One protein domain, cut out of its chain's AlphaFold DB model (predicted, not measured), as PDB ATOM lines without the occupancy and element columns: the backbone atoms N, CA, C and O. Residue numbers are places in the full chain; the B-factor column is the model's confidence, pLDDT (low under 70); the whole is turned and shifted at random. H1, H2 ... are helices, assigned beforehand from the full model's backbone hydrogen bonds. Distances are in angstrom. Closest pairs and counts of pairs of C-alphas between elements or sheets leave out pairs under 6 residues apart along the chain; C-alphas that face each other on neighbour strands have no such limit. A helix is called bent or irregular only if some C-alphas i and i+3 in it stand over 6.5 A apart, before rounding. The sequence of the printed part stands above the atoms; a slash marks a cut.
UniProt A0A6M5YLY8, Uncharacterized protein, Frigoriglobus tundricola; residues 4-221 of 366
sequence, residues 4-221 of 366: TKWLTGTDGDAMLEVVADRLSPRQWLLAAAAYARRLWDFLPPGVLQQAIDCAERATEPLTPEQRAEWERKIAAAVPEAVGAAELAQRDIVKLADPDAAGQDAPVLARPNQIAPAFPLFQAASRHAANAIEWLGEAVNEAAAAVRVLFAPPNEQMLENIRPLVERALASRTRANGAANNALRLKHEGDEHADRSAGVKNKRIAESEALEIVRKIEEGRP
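This is residues 4 to 221 of the 366 residues of an uncharacterized protein of Frigoriglobus tundricola (UniProt A0A6M5YLY8). Picture a long, flat up-and-down bundle in which three long helices, H5, H6 and H7, run along its length, while the shorter H3 and H4 pack on them at one end and H8 folds back along H6 and H7 at the other. H1 and H2 lie off the end that holds H3 and H4, where residues 7 to 13 stick out. The printed part has 218 residues with eight named helices, H1 to H8 in order along the chain, and no named strand, so its class is all helix. The whole is loose, with a radius of gyration of the C-alphas of 23.7 A and spans of 77 by 43 by 20 A.

Start with the longest helix, H7, residues 156 to 196. It forms a hairpin with the hub, H6, residues 118 to 148, at a shallow tilt of 15 degrees, opposite ways; their closest C-alphas, Ala 124 and Ala 182, are 4.1 A apart. H5, residues 64 to 96, forms a hairpin with H6, closest at the C-alphas of Val 82 and Gly 136, 5.0 A. H5 has a kink of 37 degrees near residue 90 and is irregular, with C-alphas 92 and 95 7.8 A apart; it touches H7 with residues 92 to 96 alone, C-alphas 96 and 186 being closest at 5.5 A. H8, residues 202 to 218, forms a hairpin with H7, closest at C-alphas 196 and 205, 6.3 A. Toward the other end, H3, residues 25 to 37, touches H7 the same way at 2 degrees, a shallow tilt, closest at C-alphas 32 and 158, 5.8 A. H4, residues 47 to 57, touches H5 at a steep tilt of 49 degrees, closest at C-alphas 47 and 74, 6.3 A. H3 to H8 form a bundle, up and down, each running against the one before. H1, residues 4 to 8, and H2, residues 12 to 19, are close but not clearly touching, with C-alphas 6 and 15 6.8 A apart. Each O i to N i+4 pair is within hydrogen-bond range in H1, H3, H4, H6 and H8; the counts are 3 of 4 in H2, 25 of 29 in H5 and 35 of 37 in H7.

Find C-alpha 156 at (128.055, 125.948, 135.239); H7 runs 59.0 A to C-alpha 196 at (149.349, 83.227, 100.552). H5 is 47.5 A long, H6 45.7 A, H8 24.4 A and H3 18.2 A.

The farthest C-alphas, Thr 4 and Arg 110, are 77.0 A apart. The printed part has no cut, and H5 to H6 is the long link, residues 97 to 117. Mean pLDDT of the printed part is 94.1; no printed residue is under 70.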
ATOM      1  N   THR A   4     102.515 117.181 135.373       89.94
ATOM      2  CA  THR A   4     102.338 115.975 134.544       89.94
ATOM      3  C   THR A   4     103.515 115.749 133.594       89.94
ATOM      4  O   THR A   4     104.011 114.626 133.466       89.94
ATOM      5  N   LYS A   5     103.995 116.811 132.932       91.38
ATOM      6  CA  LYS A   5     105.163 116.727 132.045       91.38
ATOM      7  C   LYS A   5     106.467 116.516 132.820       91.38
ATOM      8  O   LYS A   5     107.381 115.915 132.271       91.38
ATOM      9  N   TRP A   6     106.562 116.952 134.074       92.00
ATOM     10  CA  TRP A   6     107.707 116.654 134.939       92.00
ATOM     11  C   TRP A   6     107.792 115.166 135.283       92.00
ATOM     12  O   TRP A   6     108.859 114.568 135.154       92.00
ATOM     13  N   LEU A   7     106.665 114.558 135.661       90.31
ATOM     14  CA  LEU A   7     106.605 113.143 136.039       90.31
ATOM     15  C   LEU A   7     106.843 112.216 134.837       90.31
ATOM     16  O   LEU A   7     107.591 111.250 134.940       90.31
ATOM     17  N   THR A   8     106.269 112.544 133.675       90.69
ATOM     18  CA  THR A   8     106.265 111.649 132.499       90.69
ATOM     19  C   THR A   8     107.277 112.019 131.408       90.69
ATOM     20  O   THR A   8     107.571 111.214 130.523       90.69
ATOM     21  N   GLY A   9     107.810 113.242 131.428       90.19
ATOM     22  CA  GLY A   9     108.638 113.783 130.354       90.19
ATOM     23  C   GLY A   9     110.064 113.232 130.319       90.19
ATOM     24  O   GLY A   9     110.628 112.785 131.320       90.19
ATOM     25  N   THR A  10     110.684 113.313 129.142       92.06
ATOM     26  CA  THR A  10     112.085 112.914 128.911       92.06
ATOM     27  C   THR A  10     112.980 114.078 128.492       92.06
ATOM     28  O   THR A  10     114.131 113.853 128.135       92.06
ATOM     29  N   ASP A  11     112.453 115.302 128.479       94.25
ATOM     30  CA  ASP A  11     113.205 116.504 128.124       94.25
ATOM     31  C   ASP A  11     113.841 117.115 129.374       94.25
ATOM     32  O   ASP A  11     113.241 117.939 130.068       94.25
ATOM     33  N   GLY A  12     115.049 116.650 129.691       94.12
ATOM     34  CA  GLY A  12     115.785 117.092 130.866       94.12
ATOM     35  C   GLY A  12     116.245 118.544 130.802       94.12
ATOM     36  O   GLY A  12     116.332 119.168 131.852       94.12
ATOM     37  N   ASP A  13     116.483 119.109 129.613       94.81
ATOM     38  CA  ASP A  13     116.873 120.522 129.506       94.81
ATOM     39  C   ASP A  13     115.680 121.414 129.885       94.81
ATOM     40  O   ASP A  13     115.808 122.321 130.706       94.81
ATOM     41  N   ALA A  14     114.482 121.098 129.378       94.56
ATOM     42  CA  ALA A  14     113.260 121.809 129.754       94.56
ATOM     43  C   ALA A  14     112.877 121.608 131.236       94.56
ATOM     44  O   ALA A  14     112.179 122.441 131.818       94.56
ATOM     45  N   MET A  15     113.296 120.498 131.856       94.62
ATOM     46  CA  MET A  15     113.178 120.290 133.304       94.62
ATOM     47  C   MET A  15     114.192 121.135 134.077       94.62
ATOM     48  O   MET A  15     113.816 121.762 135.065       94.62
ATOM     49  N   LEU A  16     115.446 121.198 133.621       95.19
ATOM     50  CA  LEU A  16     116.496 121.998 134.246       95.19
ATOM     51  C   LEU A  16     116.117 123.481 134.272       95.19
ATOM     52  O   LEU A  16     116.212 124.103 135.324       95.19
ATOM     53  N   GLU A  17     115.580 124.018 133.175       92.81
ATOM     54  CA  GLU A  17     115.094 125.406 133.088       92.81
ATOM     55  C   GLU A  17     114.073 125.771 134.188       92.81
ATOM     56  O   GLU A  17     113.969 126.929 134.587       92.81
ATOM     57  N   VAL A  18     113.314 124.793 134.691       91.31
ATOM     58  CA  VAL A  18     112.267 124.992 135.711       91.31
ATOM     59  C   VAL A  18     112.838 125.029 137.126       91.31
ATOM     60  O   VAL A  18     112.219 125.607 138.024       91.31
ATOM     61  N   VAL A  19     113.967 124.359 137.353       93.44
ATOM     62  CA  VAL A  19     114.529 124.156 138.696       93.44
ATOM     63  C   VAL A  19     115.864 124.859 138.905       93.44
ATOM     64  O   VAL A  19     116.222 125.076 140.055       93.44
ATOM     65  N   ALA A  20     116.572 125.260 137.846       92.94
ATOM     66  CA  ALA A  20     117.938 125.779 137.914       92.94
ATOM     67  C   ALA A  20     118.115 126.919 138.930       92.94
ATOM     68  O   ALA A  20     119.059 126.908 139.714       92.94
ATOM     69  N   ASP A  21     117.180 127.871 138.998       91.38
ATOM     70  CA  ASP A  21     117.267 129.009 139.923       91.38
ATOM     71  C   ASP A  21     116.860 128.692 141.374       91.38
ATOM     72  O   ASP A  21     116.887 129.582 142.233       91.38
ATOM     73  N   ARG A  22     116.466 127.441 141.631       92.94
ATOM     74  CA  ARG A  22     115.999 126.912 142.917       92.94
ATOM     75  C   ARG A  22     116.850 125.758 143.446       92.94
ATOM     76  O   ARG A  22     116.672 125.396 144.604       92.94
ATOM     77  N   LEU A  23     117.733 125.187 142.625       94.75
ATOM     78  CA  LEU A  23     118.621 124.109 143.049       94.75
ATOM     79  C   LEU A  23     119.620 124.619 144.091       94.75
ATOM     80  O   LEU A  23     120.269 125.651 143.897       94.75
ATOM     81  N   SER A  24     119.770 123.867 145.180       94.25
ATOM     82  CA  SER A  24     120.775 124.160 146.195       94.25
ATOM     83  C   SER A  24     122.182 123.758 145.729       94.25
ATOM     84  O   SER A  24     122.329 122.939 144.812       94.25
ATOM     85  N   PRO A  25     123.255 124.290 146.351       94.75
ATOM     86  CA  PRO A  25     124.629 123.903 146.022       94.75
ATOM     87  C   PRO A  25     124.864 122.385 146.061       94.75
ATOM     88  O   PRO A  25     125.555 121.839 145.203       94.75
ATOM     89  N   ARG A  26     124.244 121.683 147.020       94.62
ATOM     90  CA  ARG A  26     124.323 120.219 147.126       94.62
ATOM     91  C   ARG A  26     123.624 119.535 145.953       94.62
ATOM     92  O   ARG A  26     124.173 118.588 145.404       94.62
ATOM     93  N   GLN A  27     122.453 120.014 145.535       95.44
ATOM     94  CA  GLN A  27     121.731 119.431 144.400       95.44
ATOM     95  C   GLN A  27     122.495 119.609 143.078       95.44
ATOM     96  O   GLN A  27     122.546 118.671 142.283       95.44
ATOM     97  N   TRP A  28     123.160 120.754 142.873       96.38
ATOM     98  CA  TRP A  28     124.077 120.950 141.741       96.38
ATOM     99  C   TRP A  28     125.241 119.956 141.759       96.38
ATOM    100  O   TRP A  28     125.525 119.320 140.741       96.38
ATOM    101  N   LEU A  29     125.871 119.773 142.925       96.62
ATOM    102  CA  LEU A  29     126.965 118.818 143.095       96.62
ATOM    103  C   LEU A  29     126.514 117.377 142.824       96.62
ATOM    104  O   LEU A  29     127.194 116.662 142.096       96.62
ATOM    105  N   LEU A  30     125.365 116.955 143.357       96.19
ATOM    106  CA  LEU A  30     124.810 115.615 143.134       96.19
ATOM    107  C   LEU A  30     124.473 115.378 141.658       96.19
ATOM    108  O   LEU A  30     124.759 114.305 141.127       96.19
ATOM    109  N   ALA A  31     123.921 116.385 140.973       96.19
ATOM    110  CA  ALA A  31     123.618 116.287 139.550       96.19
ATOM    111  C   ALA A  31     124.901 116.105 138.730       96.19
ATOM    112  O   ALA A  31     124.969 115.212 137.886       96.19
ATOM    113  N   ALA A  32     125.946 116.885 139.016       96.88
ATOM    114  CA  ALA A  32     127.249 116.723 138.378       96.88
ATOM    115  C   ALA A  32     127.901 115.370 138.729       96.88
ATOM    116  O   ALA A  32     128.391 114.667 137.845       96.88
ATOM    117  N   ALA A  33     127.848 114.945 139.993       97.19
ATOM    118  CA  ALA A  33     128.394 113.665 140.435       97.19
ATOM    119  C   ALA A  33     127.718 112.478 139.729       97.19
ATOM    120  O   ALA A  33     128.402 111.530 139.346       97.19
ATOM    121  N   ALA A  34     126.411 112.556 139.454       96.50
ATOM    122  CA  ALA A  34     125.697 111.553 138.666       96.50
ATOM    123  C   ALA A  34     126.251 111.419 137.234       96.50
ATOM    124  O   ALA A  34     126.333 110.312 136.701       96.50
ATOM    125  N   TYR A  35     126.670 112.530 136.617       95.69
ATOM    126  CA  TYR A  35     127.340 112.513 135.314       95.69
ATOM    127  C   TYR A  35     128.741 111.911 135.403       95.69
ATOM    128  O   TYR A  35     129.058 111.017 134.619       95.69
ATOM    129  N   ALA A  36     129.548 112.331 136.381       96.81
ATOM    130  CA  ALA A  36     130.876 111.758 136.603       96.81
ATOM    131  C   ALA A  36     130.809 110.248 136.874       96.81
ATOM    132  O   ALA A  36     131.636 109.483 136.382       96.81
ATOM    133  N   ARG A  37     129.782 109.790 137.598       96.12
ATOM    134  CA  ARG A  37     129.579 108.376 137.921       96.12
ATOM    135  C   ARG A  37     129.383 107.493 136.687       96.12
ATOM    136  O   ARG A  37     129.711 106.314 136.751       96.12
ATOM    137  N   ARG A  38     128.941 108.030 135.546       95.00
ATOM    138  CA  ARG A  38     128.876 107.273 134.277       95.00
ATOM    139  C   ARG A  38     130.252 106.808 133.790       95.00
ATOM    140  O   ARG A  38     130.330 105.891 132.980       95.00
ATOM    141  N   LEU A  39     131.324 107.435 134.275       95.75
ATOM    142  CA  LEU A  39     132.707 107.091 133.955       95.75
ATOM    143  C   LEU A  39     133.270 105.995 134.876       95.75
ATOM    144  O   LEU A  39     134.381 105.528 134.646       95.75
ATOM    145  N   TRP A  40     132.525 105.568 135.903       94.94
ATOM    146  CA  TRP A  40     133.021 104.695 136.971       94.94
ATOM    147  C   TRP A  40     133.640 103.385 136.480       94.94
ATOM    148  O   TRP A  40     134.774 103.092 136.838       94.94
ATOM    149  N   ASP A  41     132.933 102.645 135.619       90.94
ATOM    150  CA  ASP A  41     133.365 101.323 135.120       90.94
ATOM    151  C   ASP A  41     134.599 101.381 134.215       90.94
ATOM    152  O   ASP A  41     135.136 100.361 133.792       90.94
ATOM    153  N   PHE A  42     134.995 102.589 133.841       85.81
ATOM    154  CA  PHE A  42     136.114 102.855 132.960       85.81
ATOM    155  C   PHE A  42     137.313 103.438 133.717       85.81
ATOM    156  O   PHE A  42     138.453 103.194 133.330       85.81
ATOM    157  N   LEU A  43     137.073 104.190 134.792       93.31
ATOM    158  CA  LEU A  43     138.138 104.762 135.604       93.31
ATOM    159  C   LEU A  43     138.897 103.657 136.356       93.31
ATOM    160  O   LEU A  43     138.255 102.846 137.028       93.31
ATOM    161  N   PRO A  44     140.243 103.651 136.327       91.56
ATOM    162  CA  PRO A  44     141.031 102.760 137.167       91.56
ATOM    163  C   PRO A  44     140.713 102.970 138.657       91.56
ATOM    164  O   PRO A  44     140.436 104.107 139.071       91.56
ATOM    165  N   PRO A  45     140.781 101.915 139.489       93.25
ATOM    166  CA  PRO A  45     140.682 102.060 140.936       93.25
ATOM    167  C   PRO A  45     141.717 103.063 141.457       93.25
ATOM    168  O   PRO A  45     142.895 102.968 141.124       93.25
ATOM    169  N   GLY A  46     141.288 104.025 142.276       95.44
ATOM    170  CA  GLY A  46     142.194 105.029 142.832       95.44
ATOM    171  C   GLY A  46     141.533 106.373 143.122       95.44
ATOM    172  O   GLY A  46     140.330 106.459 143.381       95.44
ATOM    173  N   VAL A  47     142.337 107.437 143.078       97.69
ATOM    174  CA  VAL A  47     141.946 108.794 143.501       97.69
ATOM    175  C   VAL A  47     140.752 109.338 142.715       97.69
ATOM    176  O   VAL A  47     139.898 109.991 143.303       97.69
ATOM    177  N   LEU A  48     140.645 109.056 141.411       97.75
ATOM    178  CA  LEU A  48     139.534 109.550 140.584       97.75
ATOM    179  C   LEU A  48     138.182 108.973 141.034       97.75
ATOM    180  O   LEU A  48     137.201 109.706 141.144       97.75
ATOM    181  N   GLN A  49     138.139 107.679 141.359       97.44
ATOM    182  CA  GLN A  49     136.949 107.037 141.920       97.44
ATOM    183  C   GLN A  49     136.643 107.563 143.331       97.44
ATOM    184  O   GLN A  49     135.508 107.941 143.624       97.44
ATOM    185  N   GLN A  50     137.663 107.678 144.188       97.75
ATOM    186  CA  GLN A  50     137.515 108.235 145.540       97.75
ATOM    187  C   GLN A  50     136.985 109.676 145.523       97.75
ATOM    188  O   GLN A  50     136.204 110.060 146.389       97.75
ATOM    189  N   ALA A  51     137.380 110.463 144.523       98.00
ATOM    190  CA  ALA A  51     136.918 111.828 144.329       98.00
ATOM    191  C   ALA A  51     135.417 111.883 143.982       98.00
ATOM    192  O   ALA A  51     134.680 112.665 144.584       98.00
ATOM    193  N   ILE A  52     134.938 111.009 143.085       97.69
ATOM    194  CA  ILE A  52     133.498 110.874 142.787       97.69
ATOM    195  C   ILE A  52     132.728 110.450 144.044       97.69
ATOM    196  O   ILE A  52     131.698 111.040 144.366       97.69
ATOM    197  N   ASP A  53     133.233 109.456 144.781       97.06
ATOM    198  CA  ASP A  53     132.622 109.013 146.038       97.06
ATOM    199  C   ASP A  53     132.561 110.140 147.079       97.06
ATOM    200  O   ASP A  53     131.540 110.302 147.749       97.06
ATOM    201  N   CYS A  54     133.625 110.936 147.205       97.25
ATOM    202  CA  CYS A  54     133.667 112.087 148.102       97.25
ATOM    203  C   CYS A  54     132.590 113.117 147.739       97.25
ATOM    204  O   CYS A  54     131.829 113.530 148.615       97.25
ATOM    205  N   ALA A  55     132.479 113.474 146.456       96.88
ATOM    206  CA  ALA A  55     131.486 114.425 145.967       96.88
ATOM    207  C   ALA A  55     130.044 113.950 146.217       96.88
ATOM    208  O   ALA A  55     129.215 114.719 146.698       96.88
ATOM    209  N   GLU A  56     129.743 112.674 145.965       96.00
ATOM    210  CA  GLU A  56     128.417 112.102 146.240       96.00
ATOM    211  C   GLU A  56     128.061 112.088 147.738       96.00
ATOM    212  O   GLU A  56     126.891 112.182 148.117       96.00
ATOM    213  N   ARG A  57     129.066 111.935 148.607       95.94
ATOM    214  CA  ARG A  57     128.884 111.839 150.063       95.94
ATOM    215  C   ARG A  57     128.831 113.196 150.760       95.94
ATOM    216  O   ARG A  57     128.298 113.268 151.866       95.94
ATOM    217  N   ALA A  58     129.352 114.249 150.136       93.88
ATOM    218  CA  ALA A  58     129.517 115.571 150.732       93.88
ATOM    219  C   ALA A  58     128.177 116.226 151.100       93.88
ATOM    220  O   ALA A  58     127.503 116.791 150.242       93.88
ATOM    221  N   THR A  59     127.784 116.162 152.377       90.50
ATOM    222  CA  THR A  59     126.519 116.722 152.899       90.50
ATOM    223  C   THR A  59     126.457 118.242 152.852       90.50
ATOM    224  O   THR A  59     125.370 118.803 152.790       90.50
ATOM    225  N   GLU A  60     127.614 118.891 152.832       87.94
ATOM    226  CA  GLU A  60     127.770 120.334 152.725       87.94
ATOM    227  C   GLU A  60     128.767 120.661 151.605       87.94
ATOM    228  O   GLU A  60     129.589 119.808 151.246       87.94
ATOM    229  N   PRO A  61     128.723 121.880 151.039       85.88
ATOM    230  CA  PRO A  61     129.741 122.327 150.099       85.88
ATOM    231  C   PRO A  61     131.141 122.224 150.715       85.88
ATOM    232  O   PRO A  61     131.395 122.770 151.787       85.88
ATOM    233  N   LEU A  62     132.058 121.556 150.013       91.44
ATOM    234  CA  LEU A  62     133.456 121.439 150.434       91.44
ATOM    235  C   LEU A  62     134.086 122.824 150.621       91.44
ATOM    236  O   LEU A  62     133.848 123.725 149.807       91.44
ATOM    237  N   THR A  63     134.928 122.992 151.644       94.62
ATOM    238  CA  THR A  63     135.645 124.258 151.868       94.62
ATOM    239  C   THR A  63     136.645 124.532 150.735       94.62
ATOM    240  O   THR A  63     137.060 123.598 150.040       94.62
ATOM    241  N   PRO A  64     137.066 125.792 150.513       95.44
ATOM    242  CA  PRO A  64     138.095 126.107 149.520       95.44
ATOM    243  C   PRO A  64     139.377 125.275 149.684       95.44
ATOM    244  O   PRO A  64     139.952 124.832 148.693       95.44
ATOM    245  N   GLU A  65     139.785 125.000 150.922       96.25
ATOM    246  CA  GLU A  65     140.977 124.216 151.249       96.25
ATOM    247  C   GLU A  65     140.806 122.747 150.857       96.25
ATOM    248  O   GLU A  65     141.698 122.175 150.230       96.25
ATOM    249  N   GLN A  66     139.646 122.153 151.166       96.06
ATOM    250  CA  GLN A  66     139.315 120.780 150.778       96.06
ATOM    251  C   GLN A  66     139.254 120.629 149.255       96.06
ATOM    252  O   GLN A  66     139.760 119.649 148.709       96.06
ATOM    253  N   ARG A  67     138.668 121.608 148.553       96.25
ATOM    254  CA  ARG A  67     138.614 121.615 147.082       96.25
ATOM    255  C   ARG A  67     140.016 121.686 146.481       96.25
ATOM    256  O   ARG A  67     140.362 120.836 145.665       96.25
ATOM    257  N   ALA A  68     140.859 122.596 146.968       97.00
ATOM    258  CA  ALA A  68     142.249 122.711 146.524       97.00
ATOM    259  C   ALA A  68     143.082 121.450 146.834       97.00
ATOM    260  O   ALA A  68     143.991 121.093 146.083       97.00
ATOM    261  N   GLU A  69     142.806 120.762 147.945       97.81
ATOM    262  CA  GLU A  69     143.435 119.478 148.261       97.81
ATOM    263  C   GLU A  69     143.059 118.395 147.245       97.81
ATOM    264  O   GLU A  69     143.945 117.709 146.728       97.81
ATOM    265  N   TRP A  70     141.773 118.263 146.923       97.75
ATOM    266  CA  TRP A  70     141.306 117.314 145.916       97.75
ATOM    267  C   TRP A  70     141.835 117.628 144.522       97.75
ATOM    268  O   TRP A  70     142.272 116.710 143.832       97.75
ATOM    269  N   GLU A  71     141.891 118.898 144.129       97.00
ATOM    270  CA  GLU A  71     142.500 119.315 142.862       97.00
ATOM    271  C   GLU A  71     143.956 118.845 142.748       97.00
ATOM    272  O   GLU A  71     144.334 118.258 141.729       97.00
ATOM    273  N   ARG A  72     144.760 119.015 143.810       98.12
ATOM    274  CA  ARG A  72     146.148 118.519 143.853       98.12
ATOM    275  C   ARG A  72     146.221 116.994 143.790       98.12
ATOM    276  O   ARG A  72     147.026 116.468 143.026       98.12
ATOM    277  N   LYS A  73     145.387 116.285 144.562       98.25
ATOM    278  CA  LYS A  73     145.337 114.810 144.556       98.25
ATOM    279  C   LYS A  73     144.982 114.273 143.173       98.25
ATOM    280  O   LYS A  73     145.659 113.381 142.675       98.25
ATOM    281  N   ILE A  74     143.955 114.842 142.543       98.00
ATOM    282  CA  ILE A  74     143.533 114.461 141.196       98.00
ATOM    283  C   ILE A  74     144.669 114.728 140.212       98.00
ATOM    284  O   ILE A  74     145.028 113.827 139.466       98.00
ATOM    285  N   ALA A  75     145.263 115.927 140.222       97.62
ATOM    286  CA  ALA A  75     146.368 116.276 139.331       97.62
ATOM    287  C   ALA A  75     147.559 115.312 139.449       97.62
ATOM    288  O   ALA A  75     148.084 114.888 138.424       97.62
ATOM    289  N   ALA A  76     147.934 114.925 140.671       97.94
ATOM    290  CA  ALA A  76     149.010 113.966 140.910       97.94
ATOM    291  C   ALA A  76     148.666 112.539 140.442       97.94
ATOM    292  O   ALA A  76     149.553 111.820 139.999       97.94
ATOM    293  N   ALA A  77     147.394 112.139 140.518       97.75
ATOM    294  CA  ALA A  77     146.951 110.790 140.170       97.75
ATOM    295  C   ALA A  77     146.676 110.581 138.671       97.75
ATOM    296  O   ALA A  77     146.629 109.437 138.224       97.75
ATOM    297  N   VAL A  78     146.475 111.649 137.882       97.81
ATOM    298  CA  VAL A  78     146.144 111.510 136.450       97.81
ATOM    299  C   VAL A  78     147.204 110.724 135.669       97.81
ATOM    300  O   VAL A  78     146.802 109.786 134.986       97.81
ATOM    301  N   PRO A  79     148.517 111.020 135.763       97.88
ATOM    302  CA  PRO A  79     149.520 110.283 134.989       97.88
ATOM    303  C   PRO A  79     149.539 108.784 135.308       97.88
ATOM    304  O   PRO A  79     149.655 107.963 134.403       97.88
ATOM    305  N   GLU A  80     149.371 108.422 136.583       96.88
ATOM    306  CA  GLU A  80     149.295 107.024 137.017       96.88
ATOM    307  C   GLU A  80     148.033 106.338 136.475       96.88
ATOM    308  O   GLU A  80     148.114 105.233 135.944       96.88
ATOM    309  N   ALA A  81     146.876 107.003 136.544       97.00
ATOM    310  CA  ALA A  81     145.622 106.466 136.018       97.00
ATOM    311  C   ALA A  81     145.665 106.274 134.491       97.00
ATOM    312  O   ALA A  81     145.199 105.254 133.987       97.00
ATOM    313  N   VAL A  82     146.242 107.234 133.761       97.56
ATOM    314  CA  VAL A  82     146.448 107.143 132.308       97.56
ATOM    315  C   VAL A  82     147.363 105.963 131.985       97.56
ATOM    316  O   VAL A  82     146.960 105.082 131.232       97.56
ATOM    317  N   GLY A  83     148.530 105.877 132.632       96.81
ATOM    318  CA  GLY A  83     149.473 104.778 132.412       96.81
ATOM    319  C   GLY A  83     148.890 103.403 132.754       96.81
ATOM    320  O   GLY A  83     149.119 102.440 132.027       96.81
ATOM    321  N   ALA A  84     148.084 103.297 133.817       96.06
ATOM    322  CA  ALA A  84     147.399 102.055 134.173       96.06
ATOM    323  C   ALA A  84     146.376 101.627 133.106       96.06
ATOM    324  O   ALA A  84     146.298 100.444 132.767       96.06
ATOM    325  N   ALA A  85     145.608 102.574 132.558       95.81
ATOM    326  CA  ALA A  85     144.651 102.295 131.492       95.81
ATOM    327  C   ALA A  85     145.355 101.913 130.181       95.81
ATOM    328  O   ALA A  85     145.001 100.908 129.567       95.81
ATOM    329  N   GLU A  86     146.385 102.660 129.786       96.50
ATOM    330  CA  GLU A  86     147.205 102.369 128.607       96.50
ATOM    331  C   GLU A  86     147.864 100.990 128.698       96.50
ATOM    332  O   GLU A  86     147.844 100.234 127.727       96.50
ATOM    333  N   LEU A  87     148.392 100.623 129.870       96.38
ATOM    334  CA  LEU A  87     148.976  99.307 130.108       96.38
ATOM    335  C   LEU A  87     147.929  98.193 129.972       96.38
ATOM    336  O   LEU A  87     148.162  97.217 129.260       96.38
ATOM    337  N   ALA A  88     146.754  98.361 130.585       95.19
ATOM    338  CA  ALA A  88     145.659  97.402 130.450       95.19
ATOM    339  C   ALA A  88     145.204  97.256 128.986       95.19
ATOM    340  O   ALA A  88     144.948  96.147 128.514       95.19
ATOM    341  N   GLN A  89     145.146  98.357 128.236       96.69
ATOM    342  CA  GLN A  89     144.794  98.335 126.818       96.69
ATOM    343  C   GLN A  89     145.869  97.666 125.966       96.69
ATOM    344  O   GLN A  89     145.539  96.890 125.067       96.69
ATOM    345  N   ARG A  90     147.144  97.926 126.268       97.62
ATOM    346  CA  ARG A  90     148.299  97.290 125.631       97.62
ATOM    347  C   ARG A  90     148.261  95.776 125.815       97.62
ATOM    348  O   ARG A  90     148.482  95.057 124.845       97.62
ATOM    349  N   ASP A  91     147.889  95.289 126.996       97.31
ATOM    350  CA  ASP A  91     147.711  93.855 127.247       97.31
ATOM    351  C   ASP A  91     146.598  93.226 126.394       97.31
ATOM    352  O   ASP A  91     146.746  92.088 125.938       97.31
ATOM    353  N   ILE A  92     145.508  93.961 126.140       96.81
ATOM    354  CA  ILE A  92     144.403  93.517 125.274       96.81
ATOM    355  C   ILE A  92     144.868  93.393 123.818       96.81
ATOM    356  O   ILE A  92     144.564  92.401 123.155       96.81
ATOM    357  N   VAL A  93     145.614  94.380 123.313       97.69
ATOM    358  CA  VAL A  93     146.020  94.444 121.895       97.69
ATOM    359  C   VAL A  93     147.406  93.864 121.618       97.69
ATOM    360  O   VAL A  93     147.857  93.903 120.478       97.69
ATOM    361  N   LYS A  94     148.079  93.274 122.616       97.31
ATOM    362  CA  LYS A  94     149.464  92.777 122.505       97.31
ATOM    363  C   LYS A  94     149.716  91.848 121.319       97.31
ATOM    364  O   LYS A  94     150.799  91.852 120.754       97.31
ATOM    365  N   LEU A  95     148.714  91.053 120.934       96.25
ATOM    366  CA  LEU A  95     148.825  90.118 119.812       96.25
ATOM    367  C   LEU A  95     148.961  90.825 118.461       96.25
ATOM    368  O   LEU A  95     149.484  90.218 117.534       96.25
ATOM    369  N   ALA A  96     148.483  92.066 118.356       95.75
ATOM    370  CA  ALA A  96     148.600  92.916 117.176       95.75
ATOM    371  C   ALA A  96     149.899  93.747 117.162       95.75
ATOM    372  O   ALA A  96     150.054  94.583 116.281       95.75
ATOM    373  N   ASP A  97     150.809  93.522 118.117       95.56
ATOM    374  CA  ASP A  97     152.120  94.175 118.220       95.56
ATOM    375  C   ASP A  97     152.055  95.713 118.094       95.56
ATOM    376  O   ASP A  97     152.392  96.277 117.049       95.56
ATOM    377  N   PRO A  98     151.592  96.429 119.138       94.31
ATOM    378  CA  PRO A  98     151.465  97.887 119.087       94.31
ATOM    379  C   PRO A  98     152.806  98.612 118.890       94.31
ATOM    380  O   PRO A  98     152.820  99.722 118.363       94.31
ATOM    381  N   ASP A  99     153.933  98.007 119.279       93.81
ATOM    382  CA  ASP A  99     155.256  98.632 119.166       93.81
ATOM    383  C   ASP A  99     155.779  98.638 117.719       93.81
ATOM    384  O   ASP A  99     156.664  99.424 117.373       93.81
ATOM    385  N   ALA A 100     155.189  97.822 116.840       92.56
ATOM    386  CA  ALA A 100     155.485  97.806 115.411       92.56
ATOM    387  C   ALA A 100     154.718  98.871 114.598       92.56
ATOM    388  O   ALA A 100     154.885  98.938 113.381       92.56
ATOM    389  N   ALA A 101     153.917  99.740 115.230       90.62
ATOM    390  CA  ALA A 101     153.074 100.718 114.526       90.62
ATOM    391  C   ALA A 101     153.844 101.684 113.605       90.62
ATOM    392  O   ALA A 101     153.290 102.143 112.608       90.62
ATOM    393  N   GLY A 102     155.111 101.977 113.920       88.81
ATOM    394  CA  GLY A 102     155.990 102.829 113.111       88.81
ATOM    395  C   GLY A 102     156.771 102.100 112.009       88.81
ATOM    396  O   GLY A 102     157.657 102.698 111.404       88.81
ATOM    397  N   GLN A 103     156.526 100.807 111.774       87.75
ATOM    398  CA  GLN A 103     157.232 100.048 110.740       87.75
ATOM    399  C   GLN A 103     156.566 100.243 109.370       87.75
ATOM    400  O   GLN A 103     155.489  99.712 109.100       87.75
ATOM    401  N   ASP A 104     157.240 100.965 108.471       83.19
ATOM    402  CA  ASP A 104     156.730 101.246 107.118       83.19
ATOM    403  C   ASP A 104     156.985 100.118 106.107       83.19
ATOM    404  O   ASP A 104     156.337 100.053 105.061       83.19
ATOM    405  N   ALA A 105     157.923  99.217 106.408       83.81
ATOM    406  CA  ALA A 105     158.325  98.130 105.525       83.81
ATOM    407  C   ALA A 105     158.564  96.826 106.305       83.81
ATOM    408  O   ALA A 105     159.025  96.873 107.449       83.81
ATOM    409  N   PRO A 106     158.306  95.656 105.690       84.56
ATOM    410  CA  PRO A 106     158.569  94.377 106.330       84.56
ATOM    411  C   PRO A 106     160.071  94.163 106.526       84.56
ATOM    412  O   PRO A 106     160.888  94.509 105.670       84.56
ATOM    413  N   VAL A 107     160.439  93.490 107.616       82.12
ATOM    414  CA  VAL A 107     161.800  92.973 107.792       82.12
ATOM    415  C   VAL A 107     161.961  91.727 106.919       82.12
ATOM    416  O   VAL A 107     161.403  90.667 107.201       82.12
ATOM    417  N   LEU A 108     162.711  91.860 105.825       84.50
ATOM    418  CA  LEU A 108     162.874  90.811 104.820       84.50
ATOM    419  C   LEU A 108     164.246  90.142 104.919       84.50
ATOM    420  O   LEU A 108     165.274  90.804 105.016       84.50
ATOM    421  N   ALA A 109     164.275  88.813 104.789       79.81
ATOM    422  CA  ALA A 109     165.525  88.056 104.723       79.81
ATOM    423  C   ALA A 109     166.238  88.203 103.364       79.81
ATOM    424  O   ALA A 109     167.419  87.877 103.244       79.81
ATOM    425  N   ARG A 110     165.521  88.641 102.317       79.31
ATOM    426  CA  ARG A 110     166.055  88.822 100.957       79.31
ATOM    427  C   ARG A 110     165.527  90.116 100.317       79.31
ATOM    428  O   ARG A 110     164.341  90.393 100.469       79.31
ATOM    429  N   PRO A 111     166.334  90.832  99.505       72.56
ATOM    430  CA  PRO A 111     165.951  92.130  98.927       72.56
ATOM    431  C   PRO A 111     164.682  92.139  98.056       72.56
ATOM    432  O   PRO A 111     163.984  93.139  98.015       72.56
ATOM    433  N   ASN A 112     164.367  91.031  97.371       76.56
ATOM    434  CA  ASN A 112     163.217  90.931  96.452       76.56
ATOM    435  C   ASN A 112     162.045  90.117  97.030       76.56
ATOM    436  O   ASN A 112     161.166  89.673  96.287       76.56
ATOM    437  N   GLN A 113     162.064  89.826  98.329       81.12
ATOM    438  CA  GLN A 113     160.994  89.076  98.972       81.12
ATOM    439  C   GLN A 113     159.774  89.983  99.164       81.12
ATOM    440  O   GLN A 113     159.899  91.106  99.628       81.12
ATOM    441  N   ILE A 114     158.588  89.492  98.817       82.81
ATOM    442  CA  ILE A 114     157.325  90.181  99.100       82.81
ATOM    443  C   ILE A 114     156.668  89.444 100.261       82.81
ATOM    444  O   ILE A 114     156.623  88.210 100.249       82.81
ATOM    445  N   ALA A 115     156.177  90.191 101.246       88.38
ATOM    446  CA  ALA A 115     155.404  89.683 102.373       88.38
ATOM    447  C   ALA A 115     153.928  90.082 102.181       88.38
ATOM    448  O   ALA A 115     153.541  91.166 102.608       88.38
ATOM    449  N   PRO A 116     153.088  89.244 101.539       92.00
ATOM    450  CA  PRO A 116     151.746  89.660 101.117       92.00
ATOM    451  C   PRO A 116     150.810  90.049 102.261       92.00
ATOM    452  O   PRO A 116     149.912  90.852 102.060       92.00
ATOM    453  N   ALA A 117     151.011  89.483 103.454       94.44
ATOM    454  CA  ALA A 117     150.212  89.786 104.640       94.44
ATOM    455  C   ALA A 117     150.706  91.020 105.417       94.44
ATOM    456  O   ALA A 117     150.032  91.458 106.346       94.44
ATOM    457  N   PHE A 118     151.858  91.602 105.055       94.50
ATOM    458  CA  PHE A 118     152.430  92.735 105.789       94.50
ATOM    459  C   PHE A 118     151.477  93.934 105.928       94.50
ATOM    460  O   PHE A 118     151.382  94.442 107.043       94.50
ATOM    461  N   PRO A 119     150.709  94.352 104.897       95.69
ATOM    462  CA  PRO A 119     149.762  95.456 105.053       95.69
ATOM    463  C   PRO A 119     148.724  95.236 106.165       95.69
ATOM    464  O   PRO A 119     148.361  96.184 106.857       95.69
ATOM    465  N   LEU A 120     148.280  93.988 106.373       96.81
ATOM    466  CA  LEU A 120     147.329  93.634 107.432       96.81
ATOM    467  C   LEU A 120     147.967  93.763 108.816       96.81
ATOM    468  O   LEU A 120     147.376  94.381 109.697       96.81
ATOM    469  N   PHE A 121     149.182  93.239 108.996       96.69
ATOM    470  CA  PHE A 121     149.913  93.363 110.259       96.69
ATOM    471  C   PHE A 121     150.279  94.814 110.569       96.69
ATOM    472  O   PHE A 121     150.084  95.264 111.692       96.69
ATOM    473  N   GLN A 122     150.711  95.579 109.566       96.38
ATOM    474  CA  GLN A 122     150.997  97.000 109.723       96.38
ATOM    475  C   GLN A 122     149.749  97.777 110.170       96.38
ATOM    476  O   GLN A 122     149.806  98.560 111.119       96.38
ATOM    477  N   ALA A 123     148.603  97.549 109.520       96.62
ATOM    478  CA  ALA A 123     147.339  98.161 109.923       96.62
ATOM    479  C   ALA A 123     146.912  97.718 111.334       96.62
ATOM    480  O   ALA A 123     146.458  98.549 112.125       96.62
ATOM    481  N   ALA A 124     147.102  96.439 111.679       97.69
ATOM    482  CA  ALA A 124     146.828  95.912 113.013       97.69
ATOM    483  C   ALA A 124     147.637  96.650 114.091       97.69
ATOM    484  O   ALA A 124     147.047  97.132 115.060       97.69
ATOM    485  N   SER A 125     148.947  96.821 113.888       97.62
ATOM    486  CA  SER A 125     149.833  97.541 114.806       97.62
ATOM    487  C   SER A 125     149.454  99.016 114.949       97.62
ATOM    488  O   SER A 125     149.382  99.517 116.071       97.62
ATOM    489  N   ARG A 126     149.119  99.713 113.847       97.38
ATOM    490  CA  ARG A 126     148.627 101.106 113.904       97.38
ATOM    491  C   ARG A 126     147.356 101.228 114.741       97.38
ATOM    492  O   ARG A 126     147.262 102.091 115.610       97.38
ATOM    493  N   HIS A 127     146.374 100.358 114.506       97.75
ATOM    494  CA  HIS A 127     145.139 100.360 115.290       97.75
ATOM    495  C   HIS A 127     145.377  99.995 116.759       97.75
ATOM    496  O   HIS A 127     144.718 100.559 117.628       97.75
ATOM    497  N   ALA A 128     146.319  99.095 117.046       98.06
ATOM    498  CA  ALA A 128     146.701  98.742 118.407       98.06
ATOM    499  C   ALA A 128     147.319  99.939 119.150       98.06
ATOM    500  O   ALA A 128     146.914 100.223 120.276       98.06
ATOM    501  N   ALA A 129     148.229 100.680 118.509       97.88
ATOM    502  CA  ALA A 129     148.809 101.900 119.072       97.88
ATOM    503  C   ALA A 129     147.748 102.989 119.306       97.88
ATOM    504  O   ALA A 129     147.640 103.502 120.419       97.88
ATOM    505  N   ASN A 130     146.892 103.256 118.312       97.44
ATOM    506  CA  ASN A 130     145.788 104.214 118.438       97.44
ATOM    507  C   ASN A 130     144.818 103.839 119.569       97.44
ATOM    508  O   ASN A 130     144.312 104.709 120.269       97.44
ATOM    509  N   ALA A 131     144.538 102.545 119.763       98.00
ATOM    510  CA  ALA A 131     143.668 102.089 120.844       98.00
ATOM    511  C   ALA A 131     144.230 102.448 122.226       98.00
ATOM    512  O   ALA A 131     143.466 102.844 123.103       98.00
ATOM    513  N   ILE A 132     145.547 102.310 122.412       98.00
ATOM    514  CA  ILE A 132     146.240 102.659 123.658       98.00
ATOM    515  C   ILE A 132     146.166 104.173 123.881       98.00
ATOM    516  O   ILE A 132     145.671 104.608 124.918       98.00
ATOM    517  N   GLU A 133     146.581 104.960 122.886       96.94
ATOM    518  CA  GLU A 133     146.596 106.427 122.954       96.94
ATOM    519  C   GLU A 133     145.203 107.004 123.250       96.94
ATOM    520  O   GLU A 133     145.023 107.742 124.218       96.94
ATOM    521  N   TRP A 134     144.181 106.604 122.485       97.38
ATOM    522  CA  TRP A 134     142.817 107.116 122.661       97.38
ATOM    523  C   TRP A 134     142.193 106.700 123.998       97.38
ATOM    524  O   TRP A 134     141.317 107.402 124.512       97.38
ATOM    525  N   LEU A 135     142.621 105.579 124.592       96.88
ATOM    526  CA  LEU A 135     142.192 105.237 125.946       96.88
ATOM    527  C   LEU A 135     142.846 106.159 126.984       96.88
ATOM    528  O   LEU A 135     142.162 106.604 127.909       96.88
ATOM    529  N   GLY A 136     144.128 106.490 126.818       96.81
ATOM    530  CA  GLY A 136     144.810 107.484 127.646       96.81
ATOM    531  C   GLY A 136     144.147 108.865 127.561       96.81
ATOM    532  O   GLY A 136     143.881 109.499 128.588       96.81
ATOM    533  N   GLU A 137     143.778 109.308 126.356       96.62
ATOM    534  CA  GLU A 137     142.987 110.528 126.135       96.62
ATOM    535  C   GLU A 137     141.642 110.477 126.870       96.62
ATOM    536  O   GLU A 137     141.309 111.404 127.612       96.62
ATOM    537  N   ALA A 138     140.906 109.365 126.759       97.25
ATOM    538  CA  ALA A 138     139.635 109.189 127.457       97.25
ATOM    539  C   ALA A 138     139.785 109.350 128.982       97.25
ATOM    540  O   ALA A 138     138.906 109.917 129.639       97.25
ATOM    541  N   VAL A 139     140.893 108.866 129.569       97.62
ATOM    542  CA  VAL A 139     141.130 108.961 131.025       97.62
ATOM    543  C   VAL A 139     141.449 110.397 131.414       97.62
ATOM    544  O   VAL A 139     140.956 110.874 132.437       97.62
ATOM    545  N   ASN A 140     142.203 111.116 130.584       97.12
ATOM    546  CA  ASN A 140     142.463 112.539 130.783       97.12
ATOM    547  C   ASN A 140     141.170 113.370 130.753       97.12
ATOM    548  O   ASN A 140     140.948 114.203 131.637       97.12
ATOM    549  N   GLU A 141     140.291 113.119 129.782       97.44
ATOM    550  CA  GLU A 141     138.989 113.789 129.672       97.44
ATOM    551  C   GLU A 141     138.086 113.476 130.870       97.44
ATOM    552  O   GLU A 141     137.459 114.374 131.443       97.44
ATOM    553  N   ALA A 142     138.074 112.221 131.317       97.69
ATOM    554  CA  ALA A 142     137.346 111.815 132.508       97.69
ATOM    555  C   ALA A 142     137.902 112.447 133.787       97.69
ATOM    556  O   ALA A 142     137.133 112.905 134.631       97.69
ATOM    557  N   ALA A 143     139.224 112.540 133.931       97.81
ATOM    558  CA  ALA A 143     139.839 113.231 135.058       97.81
ATOM    559  C   ALA A 143     139.474 114.723 135.064       97.81
ATOM    560  O   ALA A 143     139.196 115.284 136.124       97.81
ATOM    561  N   ALA A 144     139.408 115.364 133.893       97.69
ATOM    562  CA  ALA A 144     138.911 116.729 133.771       97.69
ATOM    563  C   ALA A 144     137.434 116.847 134.192       97.69
ATOM    564  O   ALA A 144     137.100 117.779 134.922       97.69
ATOM    565  N   ALA A 145     136.571 115.886 133.834       97.81
ATOM    566  CA  ALA A 145     135.190 115.837 134.329       97.81
ATOM    567  C   ALA A 145     135.129 115.715 135.862       97.81
ATOM    568  O   ALA A 145     134.369 116.432 136.511       97.81
ATOM    569  N   VAL A 146     135.961 114.856 136.460       98.00
ATOM    570  CA  VAL A 146     136.030 114.671 137.922       98.00
ATOM    571  C   VAL A 146     136.483 115.950 138.634       98.00
ATOM    572  O   VAL A 146     135.950 116.267 139.695       98.00
ATOM    573  N   ARG A 147     137.400 116.734 138.050       97.81
ATOM    574  CA  ARG A 147     137.824 118.030 138.620       97.81
ATOM    575  C   ARG A 147     136.673 119.027 138.749       97.81
ATOM    576  O   ARG A 147     136.657 119.781 139.717       97.81
ATOM    577  N   VAL A 148     135.688 119.004 137.843       97.69
ATOM    578  CA  VAL A 148     134.511 119.898 137.910       97.69
ATOM    579  C   VAL A 148     133.747 119.734 139.228       97.69
ATOM    580  O   VAL A 148     133.201 120.707 139.739       97.69
ATOM    581  N   LEU A 149     133.758 118.537 139.830       97.31
ATOM    582  CA  LEU A 149     133.090 118.269 141.112       97.31
ATOM    583  C   LEU A 149     133.666 119.078 142.285       97.31
ATOM    584  O   LEU A 149     133.003 119.219 143.310       97.31
ATOM    585  N   PHE A 150     134.877 119.615 142.137       97.06
ATOM    586  CA  PHE A 150     135.568 120.399 143.163       97.06
ATOM    587  C   PHE A 150     135.590 121.899 142.844       97.06
ATOM    588  O   PHE A 150     136.215 122.671 143.566       97.06
ATOM    589  N   ALA A 151     134.856 122.338 141.818       94.69
ATOM    590  CA  ALA A 151     134.548 123.747 141.617       94.69
ATOM    591  C   ALA A 151     133.449 124.218 142.601       94.69
ATOM    592  O   ALA A 151     132.702 123.397 143.142       94.69
ATOM    593  N   PRO A 152     133.312 125.535 142.855       93.75
ATOM    594  CA  PRO A 152     132.172 126.071 143.598       93.75
ATOM    595  C   PRO A 152     130.834 125.635 142.965       93.75
ATOM    596  O   PRO A 152     130.652 125.864 141.767       93.75
ATOM    597  N   PRO A 153     129.890 125.040 143.723       93.25
ATOM    598  CA  PRO A 153     128.680 124.489 143.120       93.25
ATOM    599  C   PRO A 153     127.741 125.557 142.555       93.25
ATOM    600  O   PRO A 153     127.323 126.468 143.274       93.25
ATOM    601  N   ASN A 154     127.404 125.437 141.271       93.38
ATOM    602  CA  ASN A 154     126.516 126.341 140.540       93.38
ATOM    603  C   ASN A 154     126.015 125.690 139.232       93.38
ATOM    604  O   ASN A 154     126.346 124.543 138.927       93.38
ATOM    605  N   GLU A 155     125.248 126.444 138.439       91.94
ATOM    606  CA  GLU A 155     124.706 125.987 137.149       91.94
ATOM    607  C   GLU A 155     125.780 125.582 136.126       91.94
ATOM    608  O   GLU A 155     125.590 124.616 135.380       91.94
ATOM    609  N   GLN A 156     126.950 126.230 136.157       93.31
ATOM    610  CA  GLN A 156     128.055 125.948 135.239       93.31
ATOM    611  C   GLN A 156     128.633 124.545 135.446       93.31
ATOM    612  O   GLN A 156     129.294 124.023 134.552       93.31
ATOM    613  N   MET A 157     128.389 123.885 136.588       94.69
ATOM    614  CA  MET A 157     128.845 122.506 136.788       94.69
ATOM    615  C   MET A 157     128.295 121.568 135.711       94.69
ATOM    616  O   MET A 157     129.056 120.771 135.164       94.69
ATOM    617  N   LEU A 158     127.000 121.666 135.380       94.12
ATOM    618  CA  LEU A 158     126.403 120.819 134.344       94.12
ATOM    619  C   LEU A 158     126.867 121.219 132.942       94.12
ATOM    620  O   LEU A 158     127.132 120.335 132.129       94.12
ATOM    621  N   GLU A 159     127.008 122.517 132.677       92.44
ATOM    622  CA  GLU A 159     127.531 123.030 131.403       92.44
ATOM    623  C   GLU A 159     128.960 122.539 131.139       92.44
ATOM    624  O   GLU A 159     129.285 122.145 130.022       92.44
ATOM    625  N   ASN A 160     129.788 122.477 132.183       95.75
ATOM    626  CA  ASN A 160     131.178 122.049 132.085       95.75
ATOM    627  C   ASN A 160     131.324 120.521 132.046       95.75
ATOM    628  O   ASN A 160     132.096 119.992 131.245       95.75
ATOM    629  N   ILE A 161     130.601 119.785 132.899       96.69
ATOM    630  CA  ILE A 161     130.830 118.342 133.064       96.69
ATOM    631  C   ILE A 161     130.216 117.497 131.948       96.69
ATOM    632  O   ILE A 161     130.812 116.499 131.547       96.69
ATOM    633  N   ARG A 162     129.047 117.888 131.419       94.38
ATOM    634  CA  ARG A 162     128.350 117.153 130.351       94.38
ATOM    635  C   ARG A 162     129.239 116.921 129.122       94.38
ATOM    636  O   ARG A 162     129.438 115.756 128.780       94.38
ATOM    637  N   PRO A 163     129.818 117.960 128.484       94.56
ATOM    638  CA  PRO A 163     130.637 117.758 127.294       94.56
ATOM    639  C   PRO A 163     131.914 116.966 127.595       94.56
ATOM    640  O   PRO A 163     132.359 116.204 126.742       94.56
ATOM    641  N   LEU A 164     132.493 117.090 128.796       96.69
ATOM    642  CA  LEU A 164     133.668 116.308 129.197       96.69
ATOM    643  C   LEU A 164     133.353 114.813 129.314       96.69
ATOM    644  O   LEU A 164     134.107 113.989 128.806       96.69
ATOM    645  N   VAL A 165     132.231 114.463 129.948       96.25
ATOM    646  CA  VAL A 165     131.786 113.067 130.078       96.25
ATOM    647  C   VAL A 165     131.472 112.464 128.711       96.25
ATOM    648  O   VAL A 165     131.882 111.338 128.442       96.25
ATOM    649  N   GLU A 166     130.776 113.195 127.837       93.19
ATOM    650  CA  GLU A 166     130.451 112.689 126.498       93.19
ATOM    651  C   GLU A 166     131.701 112.502 125.635       93.19
ATOM    652  O   GLU A 166     131.826 111.466 124.981       93.19
ATOM    653  N   ARG A 167     132.663 113.435 125.687       94.81
ATOM    654  CA  ARG A 167     133.953 113.248 125.011       94.81
ATOM    655  C   ARG A 167     134.705 112.032 125.551       94.81
ATOM    656  O   ARG A 167     135.030 111.155 124.762       94.81
ATOM    657  N   ALA A 168     134.833 111.889 126.872       96.56
ATOM    658  CA  ALA A 168     135.507 110.739 127.475       96.56
ATOM    659  C   ALA A 168     134.874 109.395 127.054       96.56
ATOM    660  O   ALA A 168     135.573 108.434 126.725       96.56
ATOM    661  N   LEU A 169     133.538 109.316 127.020       94.62
ATOM    662  CA  LEU A 169     132.820 108.123 126.559       94.62
ATOM    663  C   LEU A 169     132.996 107.873 125.052       94.62
ATOM    664  O   LEU A 169     133.105 106.714 124.635       94.62
ATOM    665  N   ALA A 170     133.044 108.930 124.238       92.75
ATOM    666  CA  ALA A 170     133.313 108.832 122.807       92.75
ATOM    667  C   ALA A 170     134.747 108.349 122.540       92.75
ATOM    668  O   ALA A 170     134.923 107.385 121.795       92.75
ATOM    669  N   SER A 171     135.745 108.932 123.208       95.12
ATOM    670  CA  SER A 171     137.158 108.542 123.146       95.12
ATOM    671  C   SER A 171     137.347 107.080 123.558       95.12
ATOM    672  O   SER A 171     137.946 106.299 122.819       95.12
ATOM    673  N   ARG A 172     136.699 106.639 124.648       95.75
ATOM    674  CA  ARG A 172     136.671 105.221 125.053       95.75
ATOM    675  C   ARG A 172     136.051 104.318 123.982       95.75
ATOM    676  O   ARG A 172     136.567 103.239 123.697       95.75
ATOM    677  N   THR A 173     134.927 104.725 123.392       94.75
ATOM    678  CA  THR A 173     134.260 103.945 122.332       94.75
ATOM    679  C   THR A 173     135.161 103.822 121.104       94.75
ATOM    680  O   THR A 173     135.282 102.739 120.527       94.75
ATOM    681  N   ARG A 174     135.847 104.909 120.743       94.50
ATOM    682  CA  ARG A 174     136.821 104.955 119.652       94.50
ATOM    683  C   ARG A 174     138.012 104.029 119.922       94.50
ATOM    684  O   ARG A 174     138.366 103.245 119.043       94.50
ATOM    685  N   ALA A 175     138.564 104.053 121.137       96.56
ATOM    686  CA  ALA A 175     139.639 103.162 121.578       96.56
ATOM    687  C   ALA A 175     139.237 101.680 121.477       96.56
ATOM    688  O   ALA A 175     139.952 100.879 120.875       96.56
ATOM    689  N   ASN A 176     138.041 101.324 121.958       95.81
ATOM    690  CA  ASN A 176     137.502  99.965 121.834       95.81
ATOM    691  C   ASN A 176     137.328  99.540 120.367       95.81
ATOM    692  O   ASN A 176     137.626  98.402 120.004       95.81
ATOM    693  N   GLY A 177     136.850 100.449 119.511       96.06
ATOM    694  CA  GLY A 177     136.734 100.212 118.072       96.06
ATOM    695  C   GLY A 177     138.089  99.930 117.420       96.06
ATOM    696  O   GLY A 177     138.218  98.966 116.667       96.06
ATOM    697  N   ALA A 178     139.113 100.717 117.761       96.94
ATOM    698  CA  ALA A 178     140.479 100.497 117.297       96.94
ATOM    699  C   ALA A 178     141.051  99.162 117.788       96.94
ATOM    700  O   ALA A 178     141.595  98.416 116.983       96.94
ATOM    701  N   ALA A 179     140.855  98.810 119.061       97.75
ATOM    702  CA  ALA A 179     141.303  97.532 119.611       97.75
ATOM    703  C   ALA A 179     140.669  96.337 118.880       97.75
ATOM    704  O   ALA A 179     141.361  95.393 118.497       97.75
ATOM    705  N   ASN A 180     139.360  96.401 118.618       97.44
ATOM    706  CA  ASN A 180     138.651  95.369 117.863       97.44
ATOM    707  C   ASN A 180     139.160  95.265 116.420       97.44
ATOM    708  O   ASN A 180     139.374  94.160 115.922       97.44
ATOM    709  N   ASN A 181     139.388  96.400 115.753       97.31
ATOM    710  CA  ASN A 181     139.965  96.415 114.410       97.31
ATOM    711  C   ASN A 181     141.388  95.851 114.396       97.31
ATOM    712  O   ASN A 181     141.691  95.056 113.512       97.31
ATOM    713  N   ALA A 182     142.221  96.183 115.385       97.94
ATOM    714  CA  ALA A 182     143.578  95.663 115.513       97.94
ATOM    715  C   ALA A 182     143.591  94.131 115.602       97.94
ATOM    716  O   ALA A 182     144.272  93.465 114.825       97.94
ATOM    717  N   LEU A 183     142.784  93.559 116.501       98.06
ATOM    718  CA  LEU A 183     142.698  92.108 116.679       98.06
ATOM    719  C   LEU A 183     142.096  91.407 115.454       98.06
ATOM    720  O   LEU A 183     142.559  90.332 115.075       98.06
ATOM    721  N   ARG A 184     141.104  92.028 114.800       97.50
ATOM    722  CA  ARG A 184     140.525  91.520 113.549       97.50
ATOM    723  C   ARG A 184     141.556  91.500 112.420       97.50
ATOM    724  O   ARG A 184     141.707  90.478 111.767       97.50
ATOM    725  N   LEU A 185     142.282  92.598 112.215       97.75
ATOM    726  CA  LEU A 185     143.327  92.709 111.193       97.75
ATOM    727  C   LEU A 185     144.473  91.734 111.440       97.75
ATOM    728  O   LEU A 185     144.969  91.131 110.496       97.75
ATOM    729  N   LYS A 186     144.854  91.537 112.704       97.56
ATOM    730  CA  LYS A 186     145.844  90.533 113.091       97.56
ATOM    731  C   LYS A 186     145.395  89.133 112.685       97.56
ATOM    732  O   LYS A 186     146.159  88.410 112.057       97.56
ATOM    733  N   HIS A 187     144.161  88.764 113.026       97.88
ATOM    734  CA  HIS A 187     143.596  87.463 112.674       97.88
ATOM    735  C   HIS A 187     143.532  87.256 111.153       97.88
ATOM    736  O   HIS A 187     144.004  86.241 110.651       97.88
ATOM    737  N   GLU A 188     143.019  88.241 110.411       97.25
ATOM    738  CA  GLU A 188     143.018  88.220 108.941       97.25
ATOM    739  C   GLU A 188     144.437  88.122 108.369       97.25
ATOM    740  O   GLU A 188     144.663  87.410 107.395       97.25
ATOM    741  N   GLY A 189     145.405  88.806 108.985       96.50
ATOM    742  CA  GLY A 189     146.820  88.744 108.629       96.50
ATOM    743  C   GLY A 189     147.398  87.338 108.755       96.50
ATOM    744  O   GLY A 189     148.043  86.870 107.816       96.50
ATOM    745  N   ASP A 190     147.131  86.648 109.866       96.19
ATOM    746  CA  ASP A 190     147.571  85.265 110.085       96.19
ATOM    747  C   ASP A 190     146.973  84.324 109.032       96.19
ATOM    748  O   ASP A 190     147.703  83.610 108.339       96.19
ATOM    749  N   GLU A 191     145.651  84.367 108.838       96.75
ATOM    750  CA  GLU A 191     145.001  83.509 107.847       96.75
ATOM    751  C   GLU A 191     145.471  83.814 106.419       96.75
ATOM    752  O   GLU A 191     145.637  82.916 105.587       96.75
ATOM    753  N   HIS A 192     145.683  85.094 106.101       95.19
ATOM    754  CA  HIS A 192     146.167  85.508 104.790       95.19
ATOM    755  C   HIS A 192     147.619  85.094 104.565       95.19
ATOM    756  O   HIS A 192     147.983  84.725 103.445       95.19
ATOM    757  N   ALA A 193     148.457  85.103 105.603       93.44
ATOM    758  CA  ALA A 193     149.817  84.581 105.536       93.44
ATOM    759  C   ALA A 193     149.813  83.080 105.199       93.44
ATOM    760  O   ALA A 193     150.516  82.669 104.270       93.44
ATOM    761  N   ASP A 194     148.952  82.299 105.855       93.25
ATOM    762  CA  ASP A 194     148.795  80.864 105.596       93.25
ATOM    763  C   ASP A 194     148.302  80.588 104.168       93.25
ATOM    764  O   ASP A 194     148.913  79.813 103.424       93.25
ATOM    765  N   ARG A 195     147.240  81.280 103.730       92.56
ATOM    766  CA  ARG A 195     146.695  81.143 102.366       92.56
ATOM    767  C   ARG A 195     147.701  81.565 101.297       92.56
ATOM    768  O   ARG A 195     147.813  80.924 100.251       92.56
ATOM    769  N   SER A 196     148.439  82.647 101.541       90.75
ATOM    770  CA  SER A 196     149.349  83.227 100.552       90.75
ATOM    771  C   SER A 196     150.707  82.529 100.484       90.75
ATOM    772  O   SER A 196     151.434  82.752  99.510       90.75
ATOM    773  N   ALA A 197     151.064  81.654 101.435       86.12
ATOM    774  CA  ALA A 197     152.362  80.976 101.508       86.12
ATOM    775  C   ALA A 197     152.765  80.289 100.186       86.12
ATOM    776  O   ALA A 197     153.875  80.512  99.692       86.12
ATOM    777  N   GLY A 198     151.836  79.562  99.553       84.44
ATOM    778  CA  GLY A 198     152.056  78.826  98.297       84.44
ATOM    779  C   GLY A 198     151.709  79.575  97.002       84.44
ATOM    780  O   GLY A 198     151.872  79.023  95.911       84.44
ATOM    781  N   VAL A 199     151.218  80.815  97.081       88.44
ATOM    782  CA  VAL A 199     150.741  81.558  95.903       88.44
ATOM    783  C   VAL A 199     151.909  81.999  95.015       88.44
ATOM    784  O   VAL A 199     152.879  82.593  95.487       88.44
ATOM    785  N   LYS A 200     151.793  81.748  93.701       86.69
ATOM    786  CA  LYS A 200     152.817  82.106  92.699       86.69
ATOM    787  C   LYS A 200     152.964  83.618  92.515       86.69
ATOM    788  O   LYS A 200     154.078  84.106  92.359       86.69
ATOM    789  N   ASN A 201     151.852  84.356  92.521       89.94
ATOM    790  CA  ASN A 201     151.853  85.806  92.340       89.94
ATOM    791  C   ASN A 201     151.635  86.533  93.673       89.94
ATOM    792  O   ASN A 201     150.509  86.842  94.059       89.94
ATOM    793  N   LYS A 202     152.739  86.819  94.367       89.69
ATOM    794  CA  LYS A 202     152.732  87.485  95.676       89.69
ATOM    795  C   LYS A 202     152.172  88.914  95.632       89.69
ATOM    796  O   LYS A 202     151.614  89.352  96.627       89.69
ATOM    797  N   ARG A 203     152.254  89.600  94.484       89.56
ATOM    798  CA  ARG A 203     151.717  90.964  94.310       89.56
ATOM    799  C   ARG A 203     150.191  91.002  94.306       89.56
ATOM    800  O   ARG A 203     149.606  91.933  94.836       89.56
ATOM    801  N   ILE A 204     149.544  89.991  93.718       91.00
ATOM    802  CA  ILE A 204     148.075  89.894  93.756       91.00
ATOM    803  C   ILE A 204     147.618  89.661  95.197       91.00
ATOM    804  O   ILE A 204     146.750  90.377  95.675       91.00
ATOM    805  N   ALA A 205     148.272  88.740  95.915       92.31
ATOM    806  CA  ALA A 205     147.966  88.485  97.321       92.31
ATOM    807  C   ALA A 205     148.184  89.727  98.212       92.31
ATOM    808  O   ALA A 205     147.433  89.951  99.153       92.31
ATOM    809  N   GLU A 206     149.186  90.557  97.923       92.75
ATOM    810  CA  GLU A 206     149.393  91.836  98.618       92.75
ATOM    811  C   GLU A 206     148.273  92.845  98.318       92.75
ATOM    812  O   GLU A 206     147.754  93.489  99.228       92.75
ATOM    813  N   SER A 207     147.835  92.943  97.058       94.06
ATOM    814  CA  SER A 207     146.691  93.783  96.680       94.06
ATOM    815  C   SER A 207     145.392  93.342  97.360       94.06
ATOM    816  O   SER A 207     144.579  94.189  97.722       94.06
ATOM    817  N   GLU A 208     145.185  92.036  97.540       95.19
ATOM    818  CA  GLU A 208     144.047  91.494  98.292       95.19
ATOM    819  C   GLU A 208     144.117  91.883  99.775       95.19
ATOM    820  O   GLU A 208     143.104  92.272 100.351       95.19
ATOM    821  N   ALA A 209     145.308  91.847 100.383       95.25
ATOM    822  CA  ALA A 209     145.507  92.284 101.765       95.25
ATOM    823  C   ALA A 209     145.174  93.775 101.945       95.25
ATOM    824  O   ALA A 209     144.456  94.133 102.877       95.25
ATOM    825  N   LEU A 210     145.632  94.636 101.030       95.88
ATOM    826  CA  LEU A 210     145.300  96.068 101.031       95.88
ATOM    827  C   LEU A 210     143.791  96.315 100.906       95.88
ATOM    828  O   LEU A 210     143.247  97.188 101.578       95.88
ATOM    829  N   GLU A 211     143.103  95.521 100.089       96.38
ATOM    830  CA  GLU A 211     141.651  95.612  99.937       96.38
ATOM    831  C   GLU A 211     140.899  95.195 101.212       96.38
ATOM    832  O   GLU A 211     139.881  95.797 101.558       96.38
ATOM    833  N   ILE A 212     141.400  94.187 101.935       95.88
ATOM    834  CA  ILE A 212     140.857  93.790 103.242       95.88
ATOM    835  C   ILE A 212     141.052  94.921 104.261       95.88
ATOM    836  O   ILE A 212     140.089  95.289 104.935       95.88
ATOM    837  N   VAL A 213     142.257  95.505 104.339       96.44
ATOM    838  CA  VAL A 213     142.544  96.662 105.210       96.44
ATOM    839  C   VAL A 213     141.564  97.794 104.921       96.44
ATOM    840  O   VAL A 213     140.874  98.241 105.836       96.44
ATOM    841  N   ARG A 214     141.424  98.181 103.647       95.44
ATOM    842  CA  ARG A 214     140.508  99.242 103.218       95.44
ATOM    843  C   ARG A 214     139.079  99.001 103.704       95.44
ATOM    844  O   ARG A 214     138.496  99.871 104.335       95.44
ATOM    845  N   LYS A 215     138.527  97.803 103.480       94.25
ATOM    846  CA  LYS A 215     137.158  97.457 103.917       94.25
ATOM    847  C   LYS A 215     136.978  97.515 105.434       94.25
ATOM    848  O   LYS A 215     135.890  97.830 105.916       94.25
ATOM    849  N   ILE A 216     138.010  97.153 106.192       93.44
ATOM    850  CA  ILE A 216     137.988  97.187 107.658       93.44
ATOM    851  C   ILE A 216     138.048  98.634 108.158       93.44
ATOM    852  O   ILE A 216     137.273  98.972 109.056       93.44
ATOM    853  N   GLU A 217     138.937  99.453 107.593       91.81
ATOM    854  CA  GLU A 217     139.159 100.854 107.973       91.81
ATOM    855  C   GLU A 217     137.983 101.760 107.560       91.81
ATOM    856  O   GLU A 217     137.510 102.544 108.381       91.81
ATOM    857  N   GLU A 218     137.460 101.616 106.336       89.31
ATOM    858  CA  GLU A 218     136.293 102.372 105.846       89.31
ATOM    859  C   GLU A 218     134.993 101.953 106.553       89.31
ATOM    860  O   GLU A 218     134.077 102.758 106.734       89.31
ATOM    861  N   GLY A 219     134.906 100.690 106.978       84.94
ATOM    862  CA  GLY A 219     133.717 100.142 107.617       84.94
ATOM    863  C   GLY A 219     132.480 100.200 106.713       84.94
ATOM    864  O   GLY A 219     132.555 100.116 105.488       84.94
ATOM    865  N   ARG A 220     131.293 100.297 107.327       79.62
ATOM    866  CA  ARG A 220     130.053 100.533 106.578       79.62
ATOM    867  C   ARG A 220     129.961 102.032 106.267       79.62
ATOM    868  O   ARG A 220     129.982 102.803 107.228       79.62
ATOM    869  N   PRO A 221     129.771 102.441 104.998       74.38
ATOM    870  CA  PRO A 221     129.548 103.843 104.676       74.38
ATOM    871  C   PRO A 221     128.312 104.342 105.425       74.38
ATOM    872  O   PRO A 221     127.249 103.713 105.370       74.38
TER     873      PRO A 221